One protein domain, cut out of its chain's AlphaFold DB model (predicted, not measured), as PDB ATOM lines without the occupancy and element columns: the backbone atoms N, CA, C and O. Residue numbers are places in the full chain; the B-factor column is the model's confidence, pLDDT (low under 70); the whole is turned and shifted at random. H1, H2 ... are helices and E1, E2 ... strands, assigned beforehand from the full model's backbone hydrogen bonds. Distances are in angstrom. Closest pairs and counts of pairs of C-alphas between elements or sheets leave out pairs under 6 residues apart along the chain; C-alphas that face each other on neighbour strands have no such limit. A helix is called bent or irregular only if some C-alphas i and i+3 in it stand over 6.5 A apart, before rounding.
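AT A GLANCE: This is residues 190 to 365 of the 583 residues of an uncharacterized protein of Planctomycetia bacterium (UniProt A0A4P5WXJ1). Helices H1 to H5 stand side by side in an up-and-down zigzag row along the longest axis, and H5, H6 and H7 close one end of the row as a triangle. From H7 the chain folds back along one side, where strand E1 of a small hairpin, E1 and E2, packs on H4, and H8 sits near H2 toward the other end. The 176 printed residues hold eight named helices and two named strands, in the order H1 H2 H3 H4 H5 H6 H7 E1 E2 H8; the sheet E1 - E2 is antiparallel and the class is mostly helix. The whole is compact, with a radius of gyration of the C-alphas of 15.9 A and spans of 44 by 35 by 26 A.

IN THESE COORDINATES: H1, residues 191 to 204, is 19.7 A long and begins at C-alpha 191 (31.894, -45.676, -1.338). H2 is residues 210 to 221, 16.1 A, and H3 residues 234 to 247, 19.8 A. H4 is residues 252 to 264, 18.3 A, and H5 residues 268 to 281, 19.8 A. H6, residues 286 to 301, is 23.3 A long and irregular: C-alphas 297 and 300 are 7.4 A apart. H7 is residues 308 to 321, 19.9 A. E1 is residues 339 to 341, E2 residues 347 to 349, and H8 residues 357 to 364, ending at C-alpha 364 (27.633, -40.017, 9.914).

HOW THE PARTS SIT: H2 to H7 form an up-and-down bundle, each helix running against the one before. H1 touches residues 211 to 215 of H2, opposite ways at a shallow tilt of 28 degrees; the closest C-alphas, of Leu 198 and Ala 211, are 5.2 A apart. H2 and H3 touch at Gly 216 and Ala 237, closest C-alphas 4.1 A apart. H3 and H4 touch at Phe 241 and Leu 258, 5.0 A between these closest C-alphas. H4 and H5 touch at a shallow tilt of 22 degrees, the closest C-alphas, of Gly 259 and Gly 271, 3.9 A apart. H5 also touches H7, the same way, with C-alphas 276 and 317 closest at 6.4 A. H6 and H7, a hairpin, touch at Leu 292 and Tyr 318, closest C-alphas 6.1 A apart. The closest C-alphas of H4 and E1, those of Asp 257 and Phe 340, are 5.4 A apart. In the hairpin E1 and E2, N 348 and O 340 are within hydrogen-bond range at 2.8 A. H8 and H2 only just touch, with 3 pairs of C-alphas within 8 A, the closest those of Leu 360 and Gly 218 at 7.5 A. H1 and H7 are apart. Every O i to N i+4 pair is within range in H1, H2, H3, H4, H5, H7 and H8; in H6 10 of 12 are.

THE WHOLE: The C-alphas farthest apart, of Gly 228 and Pro 325, are 49.5 A apart. The printed part has no cut. The links H2 to H3 and H7 to E1 are long. The mean pLDDT of the printed part is 88.3; residues 225 to 231, 283, 325 and 334 to 336 are under 70.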
ATOM      1  N   ASN A 190      36.015 -44.864   0.150       91.81
ATOM      2  CA  ASN A 190      35.662 -46.001  -0.699       91.81
ATOM      3  C   ASN A 190      34.160 -46.322  -0.658       91.81
ATOM      4  O   ASN A 190      33.724 -47.317  -0.087       91.81
ATOM      5  N   TRP A 191      33.351 -45.486  -1.309       91.56
ATOM      6  CA  TRP A 191      31.894 -45.676  -1.338       91.56
ATOM      7  C   TRP A 191      31.449 -47.016  -1.939       91.56
ATOM      8  O   TRP A 191      30.480 -47.583  -1.467       91.56
ATOM      9  N   THR A 192      32.130 -47.530  -2.967       91.44
ATOM     10  CA  THR A 192      31.707 -48.779  -3.626       91.44
ATOM     11  C   THR A 192      31.809 -49.973  -2.680       91.44
ATOM     12  O   THR A 192      30.866 -50.744  -2.573       91.44
ATOM     13  N   LEU A 193      32.914 -50.090  -1.936       94.19
ATOM     14  CA  LEU A 193      33.024 -51.127  -0.909       94.19
ATOM     15  C   LEU A 193      32.045 -50.878   0.248       94.19
ATOM     16  O   LEU A 193      31.472 -51.828   0.776       94.19
ATOM     17  N   ALA A 194      31.826 -49.615   0.625       94.50
ATOM     18  CA  ALA A 194      30.855 -49.279   1.661       94.50
ATOM     19  C   ALA A 194      29.423 -49.679   1.274       94.50
ATOM     20  O   ALA A 194      28.701 -50.185   2.124       94.50
ATOM     21  N   GLU A 195      29.012 -49.507   0.012       94.44
ATOM     22  CA  GLU A 195      27.708 -49.975  -0.478       94.44
ATOM     23  C   GLU A 195      27.545 -51.485  -0.275       94.44
ATOM     24  O   GLU A 195      26.569 -51.909   0.344       94.44
ATOM     25  N   ASP A 196      28.527 -52.288  -0.695       96.25
ATOM     26  CA  ASP A 196      28.498 -53.746  -0.513       96.25
ATOM     27  C   ASP A 196      28.374 -54.138   0.968       96.25
ATOM     28  O   ASP A 196      27.709 -55.113   1.329       96.25
ATOM     29  N   GLU A 197      29.038 -53.397   1.851       97.00
ATOM     30  CA  GLU A 197      28.992 -53.622   3.292       97.00
ATOM     31  C   GLU A 197      27.677 -53.184   3.934       97.00
ATOM     32  O   GLU A 197      27.151 -53.897   4.790       97.00
ATOM     33  N   LEU A 198      27.094 -52.075   3.482       96.69
ATOM     34  CA  LEU A 198      25.764 -51.638   3.900       96.69
ATOM     35  C   LEU A 198      24.697 -52.649   3.463       96.69
ATOM     36  O   LEU A 198      23.824 -53.004   4.254       96.69
ATOM     37  N   GLU A 199      24.804 -53.214   2.259       95.94
ATOM     38  CA  GLU A 199      23.930 -54.305   1.816       95.94
ATOM     39  C   GLU A 199      24.121 -55.591   2.636       95.94
ATOM     40  O   GLU A 199      23.183 -56.377   2.811       95.94
ATOM     41  N   LYS A 200      25.332 -55.866   3.140       96.69
ATOM     42  CA  LYS A 200      25.558 -56.972   4.086       96.69
ATOM     43  C   LYS A 200      24.897 -56.679   5.432       96.69
ATOM     44  O   LYS A 200      24.191 -57.548   5.937       96.69
ATOM     45  N   ALA A 201      25.055 -55.469   5.973       94.25
ATOM     46  CA  ALA A 201      24.388 -55.045   7.207       94.25
ATOM     47  C   ALA A 201      22.861 -55.179   7.089       94.25
ATOM     48  O   ALA A 201      22.209 -55.759   7.955       94.25
ATOM     49  N   SER A 202      22.311 -54.735   5.958       93.50
ATOM     50  CA  SER A 202      20.896 -54.852   5.607       93.50
ATOM     51  C   SER A 202      20.388 -56.304   5.584       93.50
ATOM     52  O   SER A 202      19.261 -56.564   6.008       93.50
ATOM     53  N   ARG A 203      21.211 -57.262   5.133       94.44
ATOM     54  CA  ARG A 203      20.882 -58.702   5.109       94.44
ATOM     55  C   ARG A 203      20.983 -59.379   6.474       94.44
ATOM     56  O   ARG A 203      20.241 -60.326   6.725       94.44
ATOM     57  N   LEU A 204      21.899 -58.926   7.331       94.00
ATOM     58  CA  LEU A 204      22.080 -59.474   8.680       94.00
ATOM     59  C   LEU A 204      20.852 -59.221   9.559       94.00
ATOM     60  O   LEU A 204      20.488 -60.081  10.359       94.00
ATOM     61  N   ASP A 205      20.196 -58.074   9.381       90.69
ATOM     62  CA  ASP A 205      18.966 -57.732  10.082       90.69
ATOM     63  C   ASP A 205      17.942 -57.065   9.140       90.69
ATOM     64  O   ASP A 205      18.004 -55.853   8.911       90.69
ATOM     65  N   PRO A 206      16.950 -57.830   8.638       90.75
ATOM     66  CA  PRO A 206      15.906 -57.315   7.748       90.75
ATOM     67  C   PRO A 206      15.011 -56.237   8.367       90.75
ATOM     68  O   PRO A 206      14.270 -55.576   7.647       90.75
ATOM     69  N   ASP A 207      15.053 -56.068   9.688       87.81
ATOM     70  CA  ASP A 207      14.282 -55.075  10.433       87.81
ATOM     71  C   ASP A 207      15.167 -53.903  10.912       87.81
ATOM     72  O   ASP A 207      14.727 -53.113  11.746       87.81
ATOM     73  N   PHE A 208      16.415 -53.787  10.432       88.12
ATOM     74  CA  PHE A 208      17.309 -52.660  10.724       88.12
ATOM     75  C   PHE A 208      17.299 -51.634   9.593       88.12
ATOM     76  O   PHE A 208      17.709 -51.930   8.470       88.12
ATOM     77  N   ALA A 209      16.852 -50.414   9.897       91.12
ATOM     78  CA  ALA A 209      16.719 -49.343   8.909       91.12
ATOM     79  C   ALA A 209      18.009 -48.532   8.664       91.12
ATOM     80  O   ALA A 209      18.120 -47.864   7.640       91.12
ATOM     81  N   ALA A 210      18.988 -48.565   9.574       91.31
ATOM     82  CA  ALA A 210      20.126 -47.639   9.531       91.31
ATOM     83  C   ALA A 210      21.016 -47.796   8.289       91.31
ATOM     84  O   ALA A 210      21.484 -46.796   7.751       91.31
ATOM     85  N   ALA A 211      21.227 -49.025   7.809       93.88
ATOM     86  CA  ALA A 211      21.986 -49.249   6.579       93.88
ATOM     87  C   ALA A 211      21.290 -48.611   5.364       93.88
ATOM     88  O   ALA A 211      21.935 -47.937   4.563       93.88
ATOM     89  N   GLU A 212      19.965 -48.743   5.287       96.69
ATOM     90  CA  GLU A 212      19.146 -48.148   4.227       96.69
ATOM     91  C   GLU A 212      19.148 -46.616   4.305       96.69
ATOM     92  O   GLU A 212      19.253 -45.939   3.286       96.69
ATOM     93  N   LEU A 213      19.124 -46.050   5.518       95.38
ATOM     94  CA  LEU A 213      19.315 -44.613   5.731       95.38
ATOM     95  C   LEU A 213      20.657 -44.131   5.165       95.38
ATOM     96  O   LEU A 213      20.688 -43.155   4.417       95.38
ATOM     97  N   VAL A 214      21.766 -44.814   5.474       96.00
ATOM     98  CA  VAL A 214      23.098 -44.422   4.977       96.00
ATOM     99  C   VAL A 214      23.193 -44.549   3.456       96.00
ATOM    100  O   VAL A 214      23.708 -43.635   2.806       96.00
ATOM    101  N   LEU A 215      22.660 -45.628   2.873       96.38
ATOM    102  CA  LEU A 215      22.583 -45.793   1.418       96.38
ATOM    103  C   LEU A 215      21.781 -44.652   0.779       96.38
ATOM    104  O   LEU A 215      22.260 -44.010  -0.159       96.38
ATOM    105  N   GLY A 216      20.602 -44.338   1.324       96.12
ATOM    106  CA  GLY A 216      19.755 -43.242   0.853       96.12
ATOM    107  C   GLY A 216      20.451 -41.882   0.904       96.12
ATOM    108  O   GLY A 216      20.448 -41.146  -0.087       96.12
ATOM    109  N   LEU A 217      21.127 -41.574   2.017       95.69
ATOM    110  CA  LEU A 217      21.922 -40.355   2.182       95.69
ATOM    111  C   LEU A 217      23.052 -40.271   1.157       95.69
ATOM    112  O   LEU A 217      23.242 -39.220   0.548       95.69
ATOM    113  N   GLY A 218      23.772 -41.368   0.918       94.31
ATOM    114  CA  GLY A 218      24.832 -41.403  -0.085       94.31
ATOM    115  C   GLY A 218      24.319 -41.144  -1.496       94.31
ATOM    116  O   GLY A 218      24.836 -40.265  -2.188       94.31
ATOM    117  N   TYR A 219      23.245 -41.827  -1.899       93.94
ATOM    118  CA  TYR A 219      22.616 -41.609  -3.204       93.94
ATOM    119  C   TYR A 219      22.009 -40.212  -3.362       93.94
ATOM    120  O   TYR A 219      21.902 -39.723  -4.487       93.94
ATOM    121  N   PHE A 220      21.616 -39.549  -2.274       93.88
ATOM    122  CA  PHE A 220      21.060 -38.199  -2.326       93.88
ATOM    123  C   PHE A 220      22.141 -37.103  -2.309       93.88
ATOM    124  O   PHE A 220      22.056 -36.126  -3.062       93.88
ATOM    125  N   LEU A 221      23.145 -37.228  -1.439       92.75
ATOM    126  CA  LEU A 221      24.060 -36.140  -1.086       92.75
ATOM    127  C   LEU A 221      25.389 -36.174  -1.835       92.75
ATOM    128  O   LEU A 221      25.994 -35.112  -1.997       92.75
ATOM    129  N   LEU A 222      25.851 -37.340  -2.293       90.50
ATOM    130  CA  LEU A 222      27.164 -37.444  -2.922       90.50
ATOM    131  C   LEU A 222      27.166 -36.840  -4.325       90.50
ATOM    132  O   LEU A 222      26.296 -37.105  -5.157       90.50
ATOM    133  N   LYS A 223      28.183 -36.021  -4.593       84.88
ATOM    134  CA  LYS A 223      28.464 -35.507  -5.934       84.88
ATOM    135  C   LYS A 223      28.879 -36.650  -6.882       84.88
ATOM    136  O   LYS A 223      29.463 -37.631  -6.415       84.88
ATOM    137  N   PRO A 224      28.645 -36.521  -8.203       76.06
ATOM    138  CA  PRO A 224      29.164 -37.473  -9.184       76.06
ATOM    139  C   PRO A 224      30.681 -37.619  -9.049       76.06
ATOM    140  O   PRO A 224      31.398 -36.623  -8.916       76.06
ATOM    141  N   LYS A 225      31.174 -38.860  -9.068       66.75
ATOM    142  CA  LYS A 225      32.582 -39.170  -8.780       66.75
ATOM    143  C   LYS A 225      33.495 -38.895  -9.974       66.75
ATOM    144  O   LYS A 225      34.652 -38.530  -9.784       66.75
ATOM    145  N   ILE A 226      32.966 -39.059 -11.187       62.22
ATOM    146  CA  ILE A 226      33.656 -38.846 -12.465       62.22
ATOM    147  C   ILE A 226      32.718 -38.184 -13.489       62.22
ATOM    148  O   ILE A 226      31.496 -38.330 -13.382       62.22
ATOM    149  N   PRO A 227      33.248 -37.480 -14.506       48.88
ATOM    150  CA  PRO A 227      32.448 -37.036 -15.646       48.88
ATOM    151  C   PRO A 227      31.752 -38.235 -16.312       48.88
ATOM    152  O   PRO A 227      32.419 -39.178 -16.730       48.88
ATOM    153  N   GLY A 228      30.419 -38.210 -16.389       52.94
ATOM    154  CA  GLY A 228      29.608 -39.317 -16.917       52.94
ATOM    155  C   GLY A 228      29.023 -40.264 -15.861       52.94
ATOM    156  O   GLY A 228      28.204 -41.109 -16.212       52.94
ATOM    157  N   ASP A 229      29.378 -40.107 -14.582       66.00
ATOM    158  CA  ASP A 229      28.638 -40.716 -13.472       66.00
ATOM    159  C   ASP A 229      27.238 -40.080 -13.374       66.00
ATOM    160  O   ASP A 229      27.070 -38.877 -13.589       66.00
ATOM    161  N   ALA A 230      26.228 -40.884 -13.037       58.88
ATOM    162  CA  ALA A 230      24.844 -40.430 -12.909       58.88
ATOM    163  C   ALA A 230      24.657 -39.406 -11.772       58.88
ATOM    164  O   ALA A 230      23.632 -38.723 -11.724       58.88
ATOM    165  N   GLY A 231      25.642 -39.271 -10.874       66.88
ATOM    166  CA  GLY A 231      25.587 -38.324  -9.768       66.88
ATOM    167  C   GLY A 231      24.557 -38.713  -8.708       66.88
ATOM    168  O   GLY A 231      24.221 -39.893  -8.587       66.88
ATOM    169  N   PRO A 232      24.035 -37.744  -7.931       78.69
ATOM    170  CA  PRO A 232      22.995 -38.018  -6.949       78.69
ATOM    171  C   PRO A 232      21.747 -38.601  -7.623       78.69
ATOM    172  O   PRO A 232      21.076 -37.951  -8.436       78.69
ATOM    173  N   ASN A 233      21.391 -39.819  -7.233       87.38
ATOM    174  CA  ASN A 233      20.256 -40.553  -7.762       87.38
ATOM    175  C   ASN A 233      19.074 -40.451  -6.794       87.38
ATOM    176  O   ASN A 233      18.912 -41.256  -5.880       87.38
ATOM    177  N   LEU A 234      18.224 -39.450  -7.029       90.25
ATOM    178  CA  LEU A 234      17.049 -39.189  -6.196       90.25
ATOM    179  C   LEU A 234      16.068 -40.372  -6.163       90.25
ATOM    180  O   LEU A 234      15.430 -40.595  -5.137       90.25
ATOM    181  N   ALA A 235      15.947 -41.126  -7.261       91.44
ATOM    182  CA  ALA A 235      15.068 -42.290  -7.316       91.44
ATOM    183  C   ALA A 235      15.571 -43.390  -6.373       91.44
ATOM    184  O   ALA A 235      14.827 -43.787  -5.480       91.44
ATOM    185  N   LYS A 236      16.852 -43.767  -6.483       92.88
ATOM    186  CA  LYS A 236      17.485 -44.727  -5.565       92.88
ATOM    187  C   LYS A 236      17.451 -44.252  -4.115       92.88
ATOM    188  O   LYS A 236      17.117 -45.028  -3.232       92.88
ATOM    189  N   ALA A 237      17.738 -42.975  -3.858       95.19
ATOM    190  CA  ALA A 237      17.640 -42.424  -2.507       95.19
ATOM    191  C   ALA A 237      16.228 -42.591  -1.926       95.19
ATOM    192  O   ALA A 237      16.068 -43.052  -0.801       95.19
ATOM    193  N   THR A 238      15.197 -42.280  -2.720       95.44
ATOM    194  CA  THR A 238      13.797 -42.463  -2.312       95.44
ATOM    195  C   THR A 238      13.473 -43.939  -2.072       95.44
ATOM    196  O   THR A 238      12.758 -44.244  -1.125       95.44
ATOM    197  N   GLU A 239      13.990 -44.860  -2.891       95.25
ATOM    198  CA  GLU A 239      13.817 -46.310  -2.705       95.25
ATOM    199  C   GLU A 239      14.425 -46.784  -1.381       95.25
ATOM    200  O   GLU A 239      13.735 -47.432  -0.598       95.25
ATOM    201  N   PHE A 240      15.663 -46.387  -1.084       97.12
ATOM    202  CA  PHE A 240      16.333 -46.726   0.170       97.12
ATOM    203  C   PHE A 240      15.634 -46.122   1.393       97.12
ATOM    204  O   PHE A 240      15.387 -46.824   2.370       97.12
ATOM    205  N   PHE A 241      15.213 -44.856   1.337       97.50
ATOM    206  CA  PHE A 241      14.430 -44.270   2.427       97.50
ATOM    207  C   PHE A 241      13.047 -44.922   2.578       97.50
ATOM    208  O   PHE A 241      12.576 -45.117   3.697       97.50
ATOM    209  N   THR A 242      12.412 -45.326   1.473       96.12
ATOM    210  CA  THR A 242      11.161 -46.102   1.506       96.12
ATOM    211  C   THR A 242      11.383 -47.433   2.207       96.12
ATOM    212  O   THR A 242      10.568 -47.831   3.034       96.12
ATOM    213  N   GLU A 243      12.485 -48.113   1.904       94.50
ATOM    214  CA  GLU A 243      12.865 -49.370   2.539       94.50
ATOM    215  C   GLU A 243      13.177 -49.177   4.030       94.50
ATOM    216  O   GLU A 243      12.693 -49.950   4.854       94.50
ATOM    217  N   ALA A 244      13.868 -48.100   4.410       94.50
ATOM    218  CA  ALA A 244      14.110 -47.736   5.805       94.50
ATOM    219  C   ALA A 244      12.796 -47.581   6.594       94.50
ATOM    220  O   ALA A 244      12.613 -48.234   7.625       94.50
ATOM    221  N   VAL A 245      11.839 -46.799   6.071       92.62
ATOM    222  CA  VAL A 245      10.489 -46.661   6.654       92.62
ATOM    223  C   VAL A 245       9.741 -47.997   6.623       92.62
ATOM    224  O   VAL A 245       9.013 -48.337   7.546       92.62
ATOM    225  N   ARG A 246       9.920 -48.823   5.592       90.06
ATOM    226  CA  ARG A 246       9.280 -50.140   5.522       90.06
ATOM    227  C   ARG A 246       9.783 -51.083   6.622       90.06
ATOM    228  O   ARG A 246       8.994 -51.884   7.115       90.06
ATOM    229  N   ARG A 247      11.065 -51.028   6.982       87.06
ATOM    230  CA  ARG A 247      11.673 -51.853   8.044       87.06
ATOM    231  C   ARG A 247      11.300 -51.346   9.430       87.06
ATOM    232  O   ARG A 247      10.892 -52.122  10.294       87.06
ATOM    233  N   GLU A 248      11.365 -50.032   9.613       84.06
ATOM    234  CA  GLU A 248      11.012 -49.351  10.854       84.06
ATOM    235  C   GLU A 248       9.996 -48.221  10.563       84.06
ATOM    236  O   GLU A 248      10.387 -47.067  10.395       84.06
ATOM    237  N   PRO A 249       8.678 -48.526  10.528       82.31
ATOM    238  CA  PRO A 249       7.626 -47.576  10.123       82.31
ATOM    239  C   PRO A 249       7.515 -46.303  10.953       82.31
ATOM    240  O   PRO A 249       7.045 -45.287  10.450       82.31
ATOM    241  N   ASP A 250       7.957 -46.365  12.206       79.06
ATOM    242  CA  ASP A 250       7.970 -45.236  13.133       79.06
ATOM    243  C   ASP A 250       9.393 -44.674  13.338       79.06
ATOM    244  O   ASP A 250       9.640 -43.952  14.301       79.06
ATOM    245  N   ASN A 251      10.361 -45.007  12.469       84.06
ATOM    246  CA  ASN A 251      11.688 -44.393  12.509       84.06
ATOM    247  C   ASN A 251      11.600 -42.945  12.010       84.06
ATOM    248  O   ASN A 251      11.475 -42.673  10.814       84.06
ATOM    249  N   ILE A 252      11.676 -42.012  12.956       87.06
ATOM    250  CA  ILE A 252      11.504 -40.574  12.724       87.06
ATOM    251  C   ILE A 252      12.531 -39.988  11.748       87.06
ATOM    252  O   ILE A 252      12.207 -39.067  11.000       87.06
ATOM    253  N   HIS A 253      13.750 -40.533  11.708       91.75
ATOM    254  CA  HIS A 253      14.809 -40.080  10.806       91.75
ATOM    255  C   HIS A 253      14.510 -40.526   9.373       91.75
ATOM    256  O   HIS A 253      14.518 -39.705   8.460       91.75
ATOM    257  N   ALA A 254      14.128 -41.793   9.193       94.44
ATOM    258  CA  ALA A 254      13.719 -42.329   7.897       94.44
ATOM    259  C   ALA A 254      12.464 -41.645   7.347       94.44
ATOM    260  O   ALA A 254      12.411 -41.340   6.158       94.44
ATOM    261  N   LEU A 255      11.479 -41.353   8.200       95.81
ATOM    262  CA  LEU A 255      10.275 -40.616   7.810       95.81
ATOM    263  C   LEU A 255      10.592 -39.179   7.376       95.81
ATOM    264  O   LEU A 255      10.089 -38.734   6.343       95.81
ATOM    265  N   ASN A 256      11.440 -38.464   8.126       96.62
ATOM    266  CA  ASN A 256      11.903 -37.132   7.738       96.62
ATOM    267  C   ASN A 256      12.613 -37.182   6.381       96.62
ATOM    268  O   ASN A 256      12.246 -36.452   5.465       96.62
ATOM    269  N   ASP A 257      13.583 -38.079   6.228       97.50
ATOM    270  CA  ASP A 257      14.450 -38.134   5.054       97.50
ATOM    271  C   ASP A 257      13.712 -38.611   3.796       97.50
ATOM    272  O   ASP A 257      13.880 -38.021   2.724       97.50
ATOM    273  N   LEU A 258      12.816 -39.598   3.928       98.25
ATOM    274  CA  LEU A 258      11.894 -39.993   2.860       98.25
ATOM    275  C   LEU A 258      11.004 -38.820   2.459       98.25
ATOM    276  O   LEU A 258      10.881 -38.507   1.275       98.25
ATOM    277  N   GLY A 259      10.418 -38.145   3.450       96.94
ATOM    278  CA  GLY A 259       9.539 -37.013   3.225       96.94
ATOM    279  C   GLY A 259      10.236 -35.881   2.469       96.94
ATOM    280  O   GLY A 259       9.723 -35.388   1.465       96.94
ATOM    281  N   LEU A 260      11.453 -35.518   2.883       96.06
ATOM    282  CA  LEU A 260      12.285 -34.533   2.195       96.06
ATOM    283  C   LEU A 260      12.639 -34.965   0.765       96.06
ATOM    284  O   LEU A 260      12.505 -34.165  -0.165       96.06
ATOM    285  N   ALA A 261      13.056 -36.217   0.564       95.25
ATOM    286  CA  ALA A 261      13.377 -36.741  -0.762       95.25
ATOM    287  C   ALA A 261      12.157 -36.712  -1.699       95.25
ATOM    288  O   ALA A 261      12.272 -36.300  -2.856       95.25
ATOM    289  N   GLU A 262      10.972 -37.065  -1.202       95.56
ATOM    290  CA  GLU A 262       9.716 -37.002  -1.950       95.56
ATOM    291  C   GLU A 262       9.295 -35.566  -2.278       95.56
ATOM    292  O   GLU A 262       8.864 -35.306  -3.404       95.56
ATOM    293  N   MET A 263       9.480 -34.616  -1.353       94.75
ATOM    294  CA  MET A 263       9.255 -33.190  -1.619       94.75
ATOM    295  C   MET A 263      10.175 -32.681  -2.736       94.75
ATOM    296  O   MET A 263       9.711 -32.007  -3.657       94.75
ATOM    297  N   VAL A 264      11.457 -33.060  -2.715       91.81
ATOM    298  CA  VAL A 264      12.422 -32.727  -3.780       91.81
ATOM    299  C   VAL A 264      12.061 -33.414  -5.103       91.81
ATOM    300  O   VAL A 264      12.261 -32.837  -6.169       91.81
ATOM    301  N   ALA A 265      11.487 -34.619  -5.057       90.69
ATOM    302  CA  ALA A 265      11.021 -35.356  -6.234       90.69
ATOM    303  C   ALA A 265       9.672 -34.857  -6.793       90.69
ATOM    304  O   ALA A 265       9.197 -35.395  -7.793       90.69
ATOM    305  N   GLY A 266       9.025 -33.878  -6.150       91.88
ATOM    306  CA  GLY A 266       7.690 -33.396  -6.523       91.88
ATOM    307  C   GLY A 266       6.541 -34.334  -6.125       91.88
ATOM    308  O   GLY A 266       5.393 -34.105  -6.507       91.88
ATOM    309  N   LYS A 267       6.813 -35.383  -5.340       94.56
ATOM    310  CA  LYS A 267       5.828 -36.344  -4.815       94.56
ATOM    311  C   LYS A 267       5.194 -35.810  -3.527       94.56
ATOM    312  O   LYS A 267       5.290 -36.415  -2.465       94.56
ATOM    313  N   TYR A 268       4.538 -34.655  -3.619       95.31
ATOM    314  CA  TYR A 268       4.131 -33.886  -2.439       95.31
ATOM    315  C   TYR A 268       3.185 -34.608  -1.480       95.31
ATOM    316  O   TYR A 268       3.307 -34.424  -0.276       95.31
ATOM    317  N   ALA A 269       2.251 -35.423  -1.978       94.62
ATOM    318  CA  ALA A 269       1.298 -36.115  -1.108       94.62
ATOM    319  C   ALA A 269       1.998 -37.100  -0.153       94.62
ATOM    320  O   ALA A 269       1.732 -37.074   1.046       94.62
ATOM    321  N   GLY A 270       2.925 -37.914  -0.676       93.00
ATOM    322  CA  GLY A 270       3.766 -38.792   0.145       93.00
ATOM    323  C   GLY A 270       4.673 -37.982   1.069       93.00
ATOM    324  O   GLY A 270       4.672 -38.206   2.277       93.00
ATOM    325  N   GLY A 271       5.341 -36.962   0.516       95.81
ATOM    326  CA  GLY A 271       6.303 -36.154   1.262       95.81
ATOM    327  C   GLY A 271       5.695 -35.476   2.489       95.81
ATOM    328  O   GLY A 271       6.231 -35.580   3.590       95.81
ATOM    329  N   VAL A 272       4.533 -34.836   2.319       95.62
ATOM    330  CA  VAL A 272       3.791 -34.213   3.426       95.62
ATOM    331  C   VAL A 272       3.332 -35.256   4.440       95.62
ATOM    332  O   VAL A 272       3.528 -35.039   5.631       95.62
ATOM    333  N   SER A 273       2.801 -36.396   3.989       91.25
ATOM    334  CA  SER A 273       2.358 -37.486   4.868       91.25
ATOM    335  C   SER A 273       3.492 -38.002   5.768       91.25
ATOM    336  O   SER A 273       3.321 -38.109   6.981       91.25
ATOM    337  N   HIS A 274       4.675 -38.275   5.206       93.88
ATOM    338  CA  HIS A 274       5.820 -38.769   5.979       93.88
ATOM    339  C   HIS A 274       6.399 -37.710   6.929       93.88
ATOM    340  O   HIS A 274       6.706 -38.033   8.075       93.88
ATOM    341  N   LEU A 275       6.493 -36.443   6.508       94.56
ATOM    342  CA  LEU A 275       6.973 -35.349   7.368       94.56
ATOM    343  C   LEU A 275       6.035 -35.075   8.541       94.56
ATOM    344  O   LEU A 275       6.486 -34.878   9.668       94.56
ATOM    345  N   VAL A 276       4.730 -35.085   8.277       89.50
ATOM    346  CA  VAL A 276       3.694 -35.001   9.308       89.50
ATOM    347  C   VAL A 276       3.860 -36.139  10.306       89.50
ATOM    348  O   VAL A 276       3.912 -35.887  11.507       89.50
ATOM    349  N   ARG A 277       4.008 -37.377   9.819       83.50
ATOM    350  CA  ARG A 277       4.183 -38.542  10.687       83.50
ATOM    351  C   ARG A 277       5.462 -38.453  11.520       83.50
ATOM    352  O   ARG A 277       5.436 -38.789  12.700       83.50
ATOM    353  N   ALA A 278       6.563 -37.974  10.938       87.38
ATOM    354  CA  ALA A 278       7.808 -37.739  11.668       87.38
ATOM    355  C   ALA A 278       7.605 -36.723  12.805       87.38
ATOM    356  O   ALA A 278       8.038 -36.966  13.926       87.38
ATOM    357  N   ALA A 279       6.902 -35.621  12.531       85.50
ATOM    358  CA  ALA A 279       6.607 -34.578  13.511       85.50
ATOM    359  C   ALA A 279       5.647 -35.033  14.623       85.50
ATOM    360  O   ALA A 279       5.772 -34.593  15.761       85.50
ATOM    361  N   GLU A 280       4.701 -35.918  14.305       75.50
ATOM    362  CA  GLU A 280       3.793 -36.527  15.287       75.50
ATOM    363  C   GLU A 280       4.532 -37.467  16.246       75.50
ATOM    364  O   GLU A 280       4.212 -37.518  17.430       75.50
ATOM    365  N   LEU A 281       5.534 -38.194  15.749       70.88
ATOM    366  CA  LEU A 281       6.337 -39.116  16.551       70.88
ATOM    367  C   LEU A 281       7.455 -38.411  17.340       70.88
ATOM    368  O   LEU A 281       7.846 -38.893  18.400       70.88
ATOM    369  N   ALA A 282       7.966 -37.285  16.839       75.75
ATOM    370  CA  ALA A 282       9.067 -36.524  17.431       75.75
ATOM    371  C   ALA A 282       8.612 -35.111  17.833       75.75
ATOM    372  O   ALA A 282       9.012 -34.105  17.241       75.75
ATOM    373  N   VAL A 283       7.745 -35.049  18.848       69.69
ATOM    374  CA  VAL A 283       7.029 -33.826  19.260       69.69
ATOM    375  C   VAL A 283       7.927 -32.688  19.770       69.69
ATOM    376  O   VAL A 283       7.466 -31.551  19.859       69.69
ATOM    377  N   ASP A 284       9.190 -32.970  20.087       72.81
ATOM    378  CA  ASP A 284      10.188 -32.032  20.609       72.81
ATOM    379  C   ASP A 284      11.435 -31.893  19.708       72.81
ATOM    380  O   ASP A 284      12.451 -31.335  20.131       72.81
ATOM    381  N   ASP A 285      11.368 -32.331  18.442       82.44
ATOM    382  CA  ASP A 285      12.500 -32.271  17.509       82.44
ATOM    383  C   ASP A 285      12.529 -30.968  16.690       82.44
ATOM    384  O   ASP A 285      11.820 -30.790  15.691       82.44
ATOM    385  N   GLN A 286      13.419 -30.053  17.085       88.44
ATOM    386  CA  GLN A 286      13.608 -28.762  16.416       88.44
ATOM    387  C   GLN A 286      13.999 -28.901  14.937       88.44
ATOM    388  O   GLN A 286      13.657 -28.033  14.139       88.44
ATOM    389  N   VAL A 287      14.699 -29.969  14.538       91.06
ATOM    390  CA  VAL A 287      15.116 -30.155  13.138       91.06
ATOM    391  C   VAL A 287      13.908 -30.447  12.256       91.06
ATOM    392  O   VAL A 287      13.797 -29.890  11.164       91.06
ATOM    393  N   ILE A 288      12.983 -31.280  12.736       92.12
ATOM    394  CA  ILE A 288      11.741 -31.572  12.015       92.12
ATOM    395  C   ILE A 288      10.868 -30.310  11.952       92.12
ATOM    396  O   ILE A 288      10.375 -29.964  10.878       92.12
ATOM    397  N   ALA A 289      10.747 -29.565  13.057       92.50
ATOM    398  CA  ALA A 289      10.039 -28.283  13.074       92.50
ATOM    399  C   ALA A 289      10.638 -27.269  12.077       92.50
ATOM    400  O   ALA A 289       9.900 -26.652  11.303       92.50
ATOM    401  N   ASP A 290      11.969 -27.140  12.040       93.06
ATOM    402  CA  ASP A 290      12.684 -26.279  11.093       93.06
ATOM    403  C   ASP A 290      12.397 -26.683   9.640       93.06
ATOM    404  O   ASP A 290      12.118 -25.820   8.806       93.06
ATOM    405  N   ASN A 291      12.440 -27.985   9.331       94.75
ATOM    406  CA  ASN A 291      12.169 -28.510   7.992       94.75
ATOM    407  C   ASN A 291      10.734 -28.199   7.541       94.75
ATOM    408  O   ASN A 291      10.538 -27.751   6.410       94.75
ATOM    409  N   LEU A 292       9.737 -28.374   8.419       95.12
ATOM    410  CA  LEU A 292       8.348 -27.994   8.137       95.12
ATOM    411  C   LEU A 292       8.231 -26.493   7.842       95.12
ATOM    412  O   LEU A 292       7.663 -26.105   6.820       95.12
ATOM    413  N   GLY A 293       8.800 -25.649   8.708       94.25
ATOM    414  CA  GLY A 293       8.795 -24.196   8.530       94.25
ATOM    415  C   GLY A 293       9.481 -23.763   7.233       94.25
ATOM    416  O   GLY A 293       8.987 -22.878   6.531       94.25
ATOM    417  N   LEU A 294      10.591 -24.417   6.882       92.75
ATOM    418  CA  LEU A 294      11.345 -24.144   5.665       92.75
ATOM    419  C   LEU A 294      10.532 -24.525   4.426       92.75
ATOM    420  O   LEU A 294      10.392 -23.712   3.519       92.75
ATOM    421  N   LEU A 295       9.926 -25.711   4.400       93.75
ATOM    422  CA  LEU A 295       9.083 -26.138   3.282       93.75
ATOM    423  C   LEU A 295       7.873 -25.221   3.084       93.75
ATOM    424  O   LEU A 295       7.540 -24.907   1.945       93.75
ATOM    425  N   ILE A 296       7.246 -24.751   4.168       94.88
ATOM    426  CA  ILE A 296       6.155 -23.766   4.100       94.88
ATOM    427  C   ILE A 296       6.656 -22.450   3.496       94.88
ATOM    428  O   ILE A 296       5.995 -21.888   2.621       94.88
ATOM    429  N   ARG A 297       7.823 -21.964   3.938       92.31
ATOM    430  CA  ARG A 297       8.428 -20.720   3.443       92.31
ATOM    431  C   ARG A 297       8.770 -20.798   1.956       92.31
ATOM    432  O   ARG A 297       8.486 -19.857   1.222       92.31
ATOM    433  N   GLU A 298       9.342 -21.917   1.516       90.31
ATOM    434  CA  GLU A 298       9.775 -22.119   0.129       90.31
ATOM    435  C   GLU A 298       8.644 -22.606  -0.799       90.31
ATOM    436  O   GLU A 298       8.796 -22.581  -2.023       90.31
ATOM    437  N   ALA A 299       7.483 -23.006  -0.259       93.12
ATOM    438  CA  ALA A 299       6.347 -23.532  -1.026       93.12
ATOM    439  C   ALA A 299       5.934 -22.680  -2.247       93.12
ATOM    440  O   ALA A 299       5.670 -23.267  -3.304       93.12
ATOM    441  N   PRO A 300       5.912 -21.327  -2.190       91.75
ATOM    442  CA  PRO A 300       5.596 -20.497  -3.359       91.75
ATOM    443  C   PRO A 300       6.587 -20.665  -4.531       91.75
ATOM    444  O   PRO A 300       6.219 -20.507  -5.706       91.75
ATOM    445  N   GLY A 301       7.842 -20.994  -4.214       89.38
ATOM    446  CA  GLY A 301       8.933 -21.202  -5.167       89.38
ATOM    447  C   GLY A 301       8.956 -22.593  -5.804       89.38
ATOM    448  O   GLY A 301       9.568 -22.756  -6.859       89.38
ATOM    449  N   LEU A 302       8.260 -23.581  -5.229       90.00
ATOM    450  CA  LEU A 302       8.289 -24.964  -5.709       90.00
ATOM    451  C   LEU A 302       7.705 -25.116  -7.120       90.00
ATOM    452  O   LEU A 302       6.740 -24.443  -7.512       90.00
ATOM    453  N   ARG A 303       8.311 -26.016  -7.900       89.25
ATOM    454  CA  ARG A 303       7.868 -26.402  -9.243       89.25
ATOM    455  C   ARG A 303       7.924 -27.936  -9.356       89.25
ATOM    456  O   ARG A 303       9.030 -28.470  -9.300       89.25
ATOM    457  N   PRO A 304       6.779 -28.638  -9.528       90.56
ATOM    458  CA  PRO A 304       5.401 -28.119  -9.602       90.56
ATOM    459  C   PRO A 304       4.953 -27.370  -8.332       90.56
ATOM    460  O   PRO A 304       5.592 -27.448  -7.294       90.56
ATOM    461  N   LYS A 305       3.875 -26.578  -8.403       94.06
ATOM    462  CA  LYS A 305       3.374 -25.886  -7.202       94.06
ATOM    463  C   LYS A 305       2.846 -26.908  -6.195       94.06
ATOM    464  O   LYS A 305       2.132 -27.832  -6.584       94.06
ATOM    465  N   LEU A 306       3.148 -26.704  -4.914       95.12
ATOM    466  CA  LEU A 306       2.561 -27.487  -3.831       95.12
ATOM    467  C   LEU A 306       1.041 -27.226  -3.776       95.12
ATOM    468  O   LEU A 306       0.644 -26.064  -3.663       95.12
ATOM    469  N   PRO A 307       0.181 -28.260  -3.857       96.75
ATOM    470  CA  PRO A 307      -1.262 -28.091  -3.739       96.75
ATOM    471  C   PRO A 307      -1.665 -27.409  -2.428       96.75
ATOM    472  O   PRO A 307      -1.163 -27.767  -1.362       96.75
ATOM    473  N   GLU A 308      -2.627 -26.485  -2.488       95.75
ATOM    474  CA  GLU A 308      -3.056 -25.681  -1.331       95.75
ATOM    475  C   GLU A 308      -3.500 -26.536  -0.140       95.75
ATOM    476  O   GLU A 308      -3.166 -26.225   1.000       95.75
ATOM    477  N   LYS A 309      -4.180 -27.660  -0.398       94.69
ATOM    478  CA  LYS A 309      -4.593 -28.608   0.647       94.69
ATOM    479  C   LYS A 309      -3.397 -29.168   1.426       94.69
ATOM    480  O   LYS A 309      -3.448 -29.236   2.650       94.69
ATOM    481  N   LEU A 310      -2.327 -29.545   0.724       95.56
ATOM    482  CA  LEU A 310      -1.115 -30.095   1.339       95.56
ATOM    483  C   LEU A 310      -0.314 -29.003   2.063       95.56
ATOM    484  O   LEU A 310       0.222 -29.238   3.142       95.56
ATOM    485  N   LEU A 311      -0.286 -27.781   1.520       96.19
ATOM    486  CA  LEU A 311       0.306 -26.629   2.204       96.19
ATOM    487  C   LEU A 311      -0.453 -26.276   3.494       96.19
ATOM    488  O   LEU A 311       0.170 -25.957   4.507       96.19
ATOM    489  N   ALA A 312      -1.785 -26.336   3.483       93.31
ATOM    490  CA  ALA A 312      -2.597 -26.141   4.681       93.31
ATOM    491  C   ALA A 312      -2.292 -27.214   5.738       93.31
ATOM    492  O   ALA A 312      -2.109 -26.894   6.908       93.31
ATOM    493  N   GLU A 313      -2.137 -28.470   5.319       91.12
ATOM    494  CA  GLU A 313      -1.789 -29.577   6.210       91.12
ATOM    495  C   GLU A 313      -0.411 -29.420   6.874       91.12
ATOM    496  O   GLU A 313      -0.295 -29.641   8.088       91.12
ATOM    497  N   LEU A 314       0.606 -28.995   6.112       93.56
ATOM    498  CA  LEU A 314       1.924 -28.643   6.651       93.56
ATOM    499  C   LEU A 314       1.825 -27.484   7.648       93.56
ATOM    500  O   LEU A 314       2.397 -27.563   8.733       93.56
ATOM    501  N   ASN A 315       1.075 -26.428   7.315       93.88
ATOM    502  CA  ASN A 315       0.871 -25.284   8.207       93.88
ATOM    503  C   ASN A 315       0.207 -25.692   9.529       93.88
ATOM    504  O   ASN A 315       0.629 -25.246  10.595       93.88
ATOM    505  N   ASP A 316      -0.815 -26.542   9.472       88.06
ATOM    506  CA  ASP A 316      -1.490 -27.050  10.666       88.06
ATOM    507  C   ASP A 316      -0.552 -27.918  11.512       88.06
ATOM    508  O   ASP A 316      -0.568 -27.824  12.738       88.06
ATOM    509  N   CYS A 317       0.284 -28.741  10.868       87.38
ATOM    510  CA  CYS A 317       1.298 -29.554  11.543       87.38
ATOM    511  C   CYS A 317       2.315 -28.663  12.259       87.38
ATOM    512  O   CYS A 317       2.498 -28.779  13.466       87.38
ATOM    513  N   TYR A 318       2.896 -27.704  11.540       92.19
ATOM    514  CA  TYR A 318       3.894 -26.784  12.074       92.19
ATOM    515  C   TYR A 318       3.358 -25.973  13.261       92.19
ATOM    516  O   TYR A 318       4.018 -25.869  14.292       92.19
ATOM    517  N   ARG A 319       2.119 -25.465  13.176       88.81
ATOM    518  CA  ARG A 319       1.466 -24.780  14.306       88.81
ATOM    519  C   ARG A 319       1.245 -25.691  15.508       88.81
ATOM    520  O   ARG A 319       1.328 -25.206  16.631       88.81
ATOM    521  N   ALA A 320       0.914 -26.962  15.290       78.88
ATOM    522  CA  ALA A 320       0.724 -27.921  16.373       78.88
ATOM    523  C   ALA A 320       2.053 -28.235  17.075       78.88
ATOM    524  O   ALA A 320       2.114 -28.155  18.298       78.88
ATOM    525  N   VAL A 321       3.111 -28.499  16.302       81.00
ATOM    526  CA  VAL A 321       4.471 -28.766  16.799       81.00
ATOM    527  C   VAL A 321       4.990 -27.591  17.633       81.00
ATOM    528  O   VAL A 321       5.460 -27.780  18.748       81.00
ATOM    529  N   LEU A 322       4.798 -26.351  17.169       85.19
ATOM    530  CA  LEU A 322       5.226 -25.146  17.894       85.19
ATOM    531  C   LEU A 322       4.448 -24.840  19.185       85.19
ATOM    532  O   LEU A 322       4.766 -23.865  19.865       85.19
ATOM    533  N   ARG A 323       3.435 -25.635  19.551       80.69
ATOM    534  CA  ARG A 323       2.842 -25.560  20.898       80.69
ATOM    535  C   ARG A 323       3.733 -26.211  21.951       80.69
ATOM    536  O   ARG A 323       3.526 -25.958  23.135       80.69
ATOM    537  N   HIS A 324       4.692 -27.043  21.543       70.69
ATOM    538  CA  HIS A 324       5.631 -27.662  22.464       70.69
ATOM    539  C   HIS A 324       6.584 -26.599  23.044       70.69
ATOM    540  O   HIS A 324       7.235 -25.886  22.278       70.69
ATOM    541  N   PRO A 325       6.712 -26.478  24.379       68.31
ATOM    542  CA  PRO A 325       7.398 -25.349  25.015       68.31
ATOM    543  C   PRO A 325       8.910 -25.298  24.755       68.31
ATOM    544  O   PRO A 325       9.514 -24.235  24.890       68.31
ATOM    545  N   SER A 326       9.537 -26.422  24.391       74.50
ATOM    546  CA  SER A 326      10.966 -26.457  24.045       74.50
ATOM    547  C   SER A 326      11.263 -25.999  22.613       74.50
ATOM    548  O   SER A 326      12.419 -25.691  22.310       74.50
ATOM    549  N   LEU A 327      10.254 -25.955  21.737       82.31
ATOM    550  CA  LEU A 327      10.438 -25.693  20.316       82.31
ATOM    551  C   LEU A 327      10.312 -24.211  19.990       82.31
ATOM    552  O   LEU A 327       9.474 -23.486  20.525       82.31
ATOM    553  N   LYS A 328      11.159 -23.758  19.071       89.44
ATOM    554  CA  LYS A 328      11.202 -22.373  18.608       89.44
ATOM    555  C   LYS A 328      10.724 -22.291  17.160       89.44
ATOM    556  O   LYS A 328      11.050 -23.172  16.363       89.44
ATOM    557  N   PRO A 329       9.996 -21.228  16.779       89.94
ATOM    558  CA  PRO A 329       9.710 -20.965  15.377       89.94
ATOM    559  C   PRO A 329      11.004 -20.829  14.568       89.94
ATOM    560  O   PRO A 329      11.995 -20.289  15.064       89.94
ATOM    561  N   LEU A 330      10.963 -21.262  13.308       89.75
ATOM    562  CA  LEU A 330      12.045 -21.081  12.346       89.75
ATOM    563  C   LEU A 330      12.506 -19.617  12.323       89.75
ATOM    564  O   LEU A 330      11.714 -18.706  12.059       89.75
ATOM    565  N   ALA A 331      13.797 -19.395  12.570       82.75
ATOM    566  CA  ALA A 331      14.372 -18.058  12.564       82.75
ATOM    567  C   ALA A 331      14.359 -17.440  11.147       82.75
ATOM    568  O   ALA A 331      14.625 -18.138  10.159       82.75
ATOM    569  N   PRO A 332      14.096 -16.126  11.015       74.94
ATOM    570  CA  PRO A 332      14.270 -15.428   9.748       74.94
ATOM    571  C   PRO A 332      15.760 -15.400   9.375       74.94
ATOM    572  O   PRO A 332      16.610 -15.073  10.201       74.94
ATOM    573  N   GLY A 333      16.093 -15.745   8.131       71.38
ATOM    574  CA  GLY A 333      17.480 -15.796   7.672       71.38
ATOM    575  C   GLY A 333      17.594 -16.133   6.184       71.38
ATOM    576  O   GLY A 333      16.656 -16.705   5.623       71.38
ATOM    577  N   PRO A 334      18.717 -15.768   5.535       60.06
ATOM    578  CA  PRO A 334      18.822 -15.748   4.077       60.06
ATOM    579  C   PRO A 334      18.874 -17.141   3.437       60.06
ATOM    580  O   PRO A 334      18.412 -17.286   2.312       60.06
ATOM    581  N   VAL A 335      19.398 -18.165   4.128       57.88
ATOM    582  CA  VAL A 335      19.431 -19.553   3.636       57.88
ATOM    583  C   VAL A 335      19.412 -20.517   4.823       57.88
ATOM    584  O   VAL A 335      20.272 -20.444   5.696       57.88
ATOM    585  N   ILE A 336      18.447 -21.437   4.850       65.25
ATOM    586  CA  ILE A 336      18.480 -22.626   5.714       65.25
ATOM    587  C   ILE A 336      18.281 -23.800   4.760       65.25
ATOM    588  O   ILE A 336      17.314 -23.803   4.005       65.25
ATOM    589  N   ASN A 337      19.223 -24.741   4.726       77.56
ATOM    590  CA  ASN A 337      19.069 -25.961   3.934       77.56
ATOM    591  C   ASN A 337      18.127 -26.922   4.663       77.56
ATOM    592  O   ASN A 337      18.156 -26.980   5.895       77.56
ATOM    593  N   LEU A 338      17.348 -27.704   3.907       88.00
ATOM    594  CA  LEU A 338      16.641 -28.858   4.466       88.00
ATOM    595  C   LEU A 338      17.673 -29.775   5.133       88.00
ATOM    596  O   LEU A 338      18.740 -30.030   4.568       88.00
ATOM    597  N   LYS A 339      17.372 -30.217   6.350       92.69
ATOM    598  CA  LYS A 339      18.275 -31.027   7.165       92.69
ATOM    599  C   LYS A 339      17.809 -32.477   7.112       92.69
ATOM    600  O   LYS A 339      16.760 -32.807   7.668       92.69
ATOM    601  N   PHE A 340      18.591 -33.319   6.448       94.56
ATOM    602  CA  PHE A 340      18.455 -34.771   6.567       94.56
ATOM    603  C   PHE A 340      18.934 -35.218   7.953       94.56
ATOM    604  O   PHE A 340      19.537 -34.416   8.674       94.56
ATOM    605  N   LYS A 341      18.683 -36.465   8.348       93.25
ATOM    606  CA  LYS A 341      19.147 -36.998   9.632       93.25
ATOM    607  C   LYS A 341      20.009 -38.238   9.441       93.25
ATOM    608  O   LYS A 341      19.650 -39.175   8.741       93.25
ATOM    609  N   SER A 342      21.158 -38.265  10.111       92.12
ATOM    610  CA  SER A 342      21.957 -39.485  10.216       92.12
ATOM    611  C   SER A 342      21.171 -40.586  10.954       92.12
ATOM    612  O   SER A 342      20.197 -40.292  11.657       92.12
ATOM    613  N   PRO A 343      21.624 -41.853  10.907       88.44
ATOM    614  CA  PRO A 343      21.060 -42.904  11.756       88.44
ATOM    615  C   PRO A 343      21.123 -42.610  13.264       88.44
ATOM    616  O   PRO A 343      20.336 -43.164  14.023       88.44
ATOM    617  N   SER A 344      22.041 -41.738  13.697       81.94
ATOM    618  CA  SER A 344      22.161 -41.260  15.081       81.94
ATOM    619  C   SER A 344      21.308 -40.015  15.376       81.94
ATOM    620  O   SER A 344      21.410 -39.440  16.460       81.94
ATOM    621  N   GLY A 345      20.489 -39.569  14.418       84.12
ATOM    622  CA  GLY A 345      19.592 -38.420  14.541       84.12
ATOM    623  C   GLY A 345      20.253 -37.052  14.361       84.12
ATOM    624  O   GLY A 345      19.570 -36.027  14.493       84.12
ATOM    625  N   GLN A 346      21.551 -37.018  14.037       87.44
ATOM    626  CA  GLN A 346      22.294 -35.780  13.805       87.44
ATOM    627  C   GLN A 346      21.826 -35.102  12.512       87.44
ATOM    628  O   GLN A 346      21.669 -35.775  11.491       87.44
ATOM    629  N   PRO A 347      21.600 -33.778  12.523       91.00
ATOM    630  CA  PRO A 347      21.190 -33.059  11.329       91.00
ATOM    631  C   PRO A 347      22.337 -32.970  10.319       91.00
ATOM    632  O   PRO A 347      23.395 -32.421  10.614       91.00
ATOM    633  N   ILE A 348      22.084 -33.412   9.092       91.56
ATOM    634  CA  ILE A 348      22.989 -33.286   7.951       91.56
ATOM    635  C   ILE A 348      22.503 -32.124   7.088       91.56
ATOM    636  O   ILE A 348      21.477 -32.209   6.407       91.56
ATOM    637  N   SER A 349      23.236 -31.010   7.128       84.94
ATOM    638  CA  SER A 349      22.920 -29.812   6.345       84.94
ATOM    639  C   SER A 349      23.719 -29.800   5.046       84.94
ATOM    640  O   SER A 349      24.825 -29.267   4.983       84.94
ATOM    641  N   ALA A 350      23.161 -30.401   3.998       82.00
ATOM    642  CA  ALA A 350      23.787 -30.423   2.684       82.00
ATOM    643  C   ALA A 350      22.742 -30.449   1.569       82.00
ATOM    644  O   ALA A 350      21.696 -31.089   1.678       82.00
ATOM    645  N   ALA A 351      23.029 -29.739   0.479       83.88
ATOM    646  CA  ALA A 351      22.193 -29.791  -0.709       83.88
ATOM    647  C   ALA A 351      22.474 -31.077  -1.504       83.88
ATOM    648  O   ALA A 351      23.555 -31.669  -1.416       83.88
ATOM    649  N   LYS A 352      21.496 -31.494  -2.311       87.38
ATOM    650  CA  LYS A 352      21.597 -32.673  -3.180       87.38
ATOM    651  C   LYS A 352      22.892 -32.638  -4.005       87.38
ATOM    652  O   LYS A 352      23.144 -31.664  -4.711       87.38
ATOM    653  N   GLY A 353      23.675 -33.714  -3.947       87.12
ATOM    654  CA  GLY A 353      24.898 -33.872  -4.739       87.12
ATOM    655  C   GLY A 353      26.042 -32.911  -4.417       87.12
ATOM    656  O   GLY A 353      26.860 -32.658  -5.298       87.12
ATOM    657  N   THR A 354      26.089 -32.333  -3.214       88.75
ATOM    658  CA  THR A 354      27.151 -31.380  -2.837       88.75
ATOM    659  C   THR A 354      28.279 -31.992  -2.018       88.75
ATOM    660  O   THR A 354      29.389 -31.462  -2.039       88.75
ATOM    661  N   LEU A 355      28.041 -33.118  -1.340       90.31
ATOM    662  CA  LEU A 355      29.037 -33.729  -0.465       90.31
ATOM    663  C   LEU A 355      30.026 -34.594  -1.242       90.31
ATOM    664  O   LEU A 355      29.693 -35.232  -2.244       90.31
ATOM    665  N   ASN A 356      31.259 -34.643  -0.745       90.88
ATOM    666  CA  ASN A 356      32.183 -35.720  -1.076       90.88
ATOM    667  C   ASN A 356      32.026 -36.885  -0.074       90.88
ATOM    668  O   ASN A 356      31.346 -36.757   0.943       90.88
ATOM    669  N   VAL A 357      32.638 -38.033  -0.377       89.19
ATOM    670  CA  VAL A 357      32.484 -39.261   0.425       89.19
ATOM    671  C   VAL A 357      33.011 -39.081   1.855       89.19
ATOM    672  O   VAL A 357      32.350 -39.486   2.807       89.19
ATOM    673  N   VAL A 358      34.155 -38.419   2.024       89.19
ATOM    674  CA  VAL A 358      34.772 -38.191   3.340       89.19
ATOM    675  C   VAL A 358      33.931 -37.226   4.181       89.19
ATOM    676  O   VAL A 358      33.734 -37.472   5.370       89.19
ATOM    677  N   ASP A 359      33.375 -36.175   3.570       91.31
ATOM    678  CA  ASP A 359      32.483 -35.234   4.263       91.31
ATOM    679  C   ASP A 359      31.219 -35.947   4.764       91.31
ATOM    680  O   ASP A 359      30.763 -35.688   5.877       91.31
ATOM    681  N   LEU A 360      30.669 -36.883   3.979       91.06
ATOM    682  CA  LEU A 360      29.530 -37.693   4.411       91.06
ATOM    683  C   LEU A 360      29.886 -38.540   5.642       91.06
ATOM    684  O   LEU A 360      29.118 -38.557   6.597       91.06
ATOM    685  N   ALA A 361      31.058 -39.185   5.673       89.44
ATOM    686  CA  ALA A 361      31.487 -39.956   6.846       89.44
ATOM    687  C   ALA A 361      31.591 -39.109   8.124       89.44
ATOM    688  O   ALA A 361      31.277 -39.600   9.205       89.44
ATOM    689  N   GLN A 362      32.006 -37.843   8.018       88.62
ATOM    690  CA  GLN A 362      32.049 -36.935   9.171       88.62
ATOM    691  C   GLN A 362      30.648 -36.635   9.713       88.62
ATOM    692  O   GLN A 362      30.459 -36.580  10.923       88.62
ATOM    693  N   GLN A 363      29.661 -36.493   8.825       89.38
ATOM    694  CA  GLN A 363      28.255 -36.270   9.186       89.38
ATOM    695  C   GLN A 363      27.577 -37.534   9.753       89.38
ATOM    696  O   GLN A 363      26.584 -37.440  10.469       89.38
ATOM    697  N   LEU A 364      28.108 -38.717   9.426       88.88
ATOM    698  CA  LEU A 364      27.633 -40.017   9.914       88.88
ATOM    699  C   LEU A 364      28.317 -40.474  11.208       88.88
ATOM    700  O   LEU A 364      27.899 -41.483  11.773       88.88
ATOM    701  N   ALA A 365      29.363 -39.777  11.662       77.06
ATOM    702  CA  ALA A 365      30.105 -40.159  12.857       77.06
ATOM    703  C   ALA A 365      29.189 -40.204  14.090       77.06
ATOM    704  O   ALA A 365      28.308 -39.358  14.271       77.06
TER     705      ALA A 365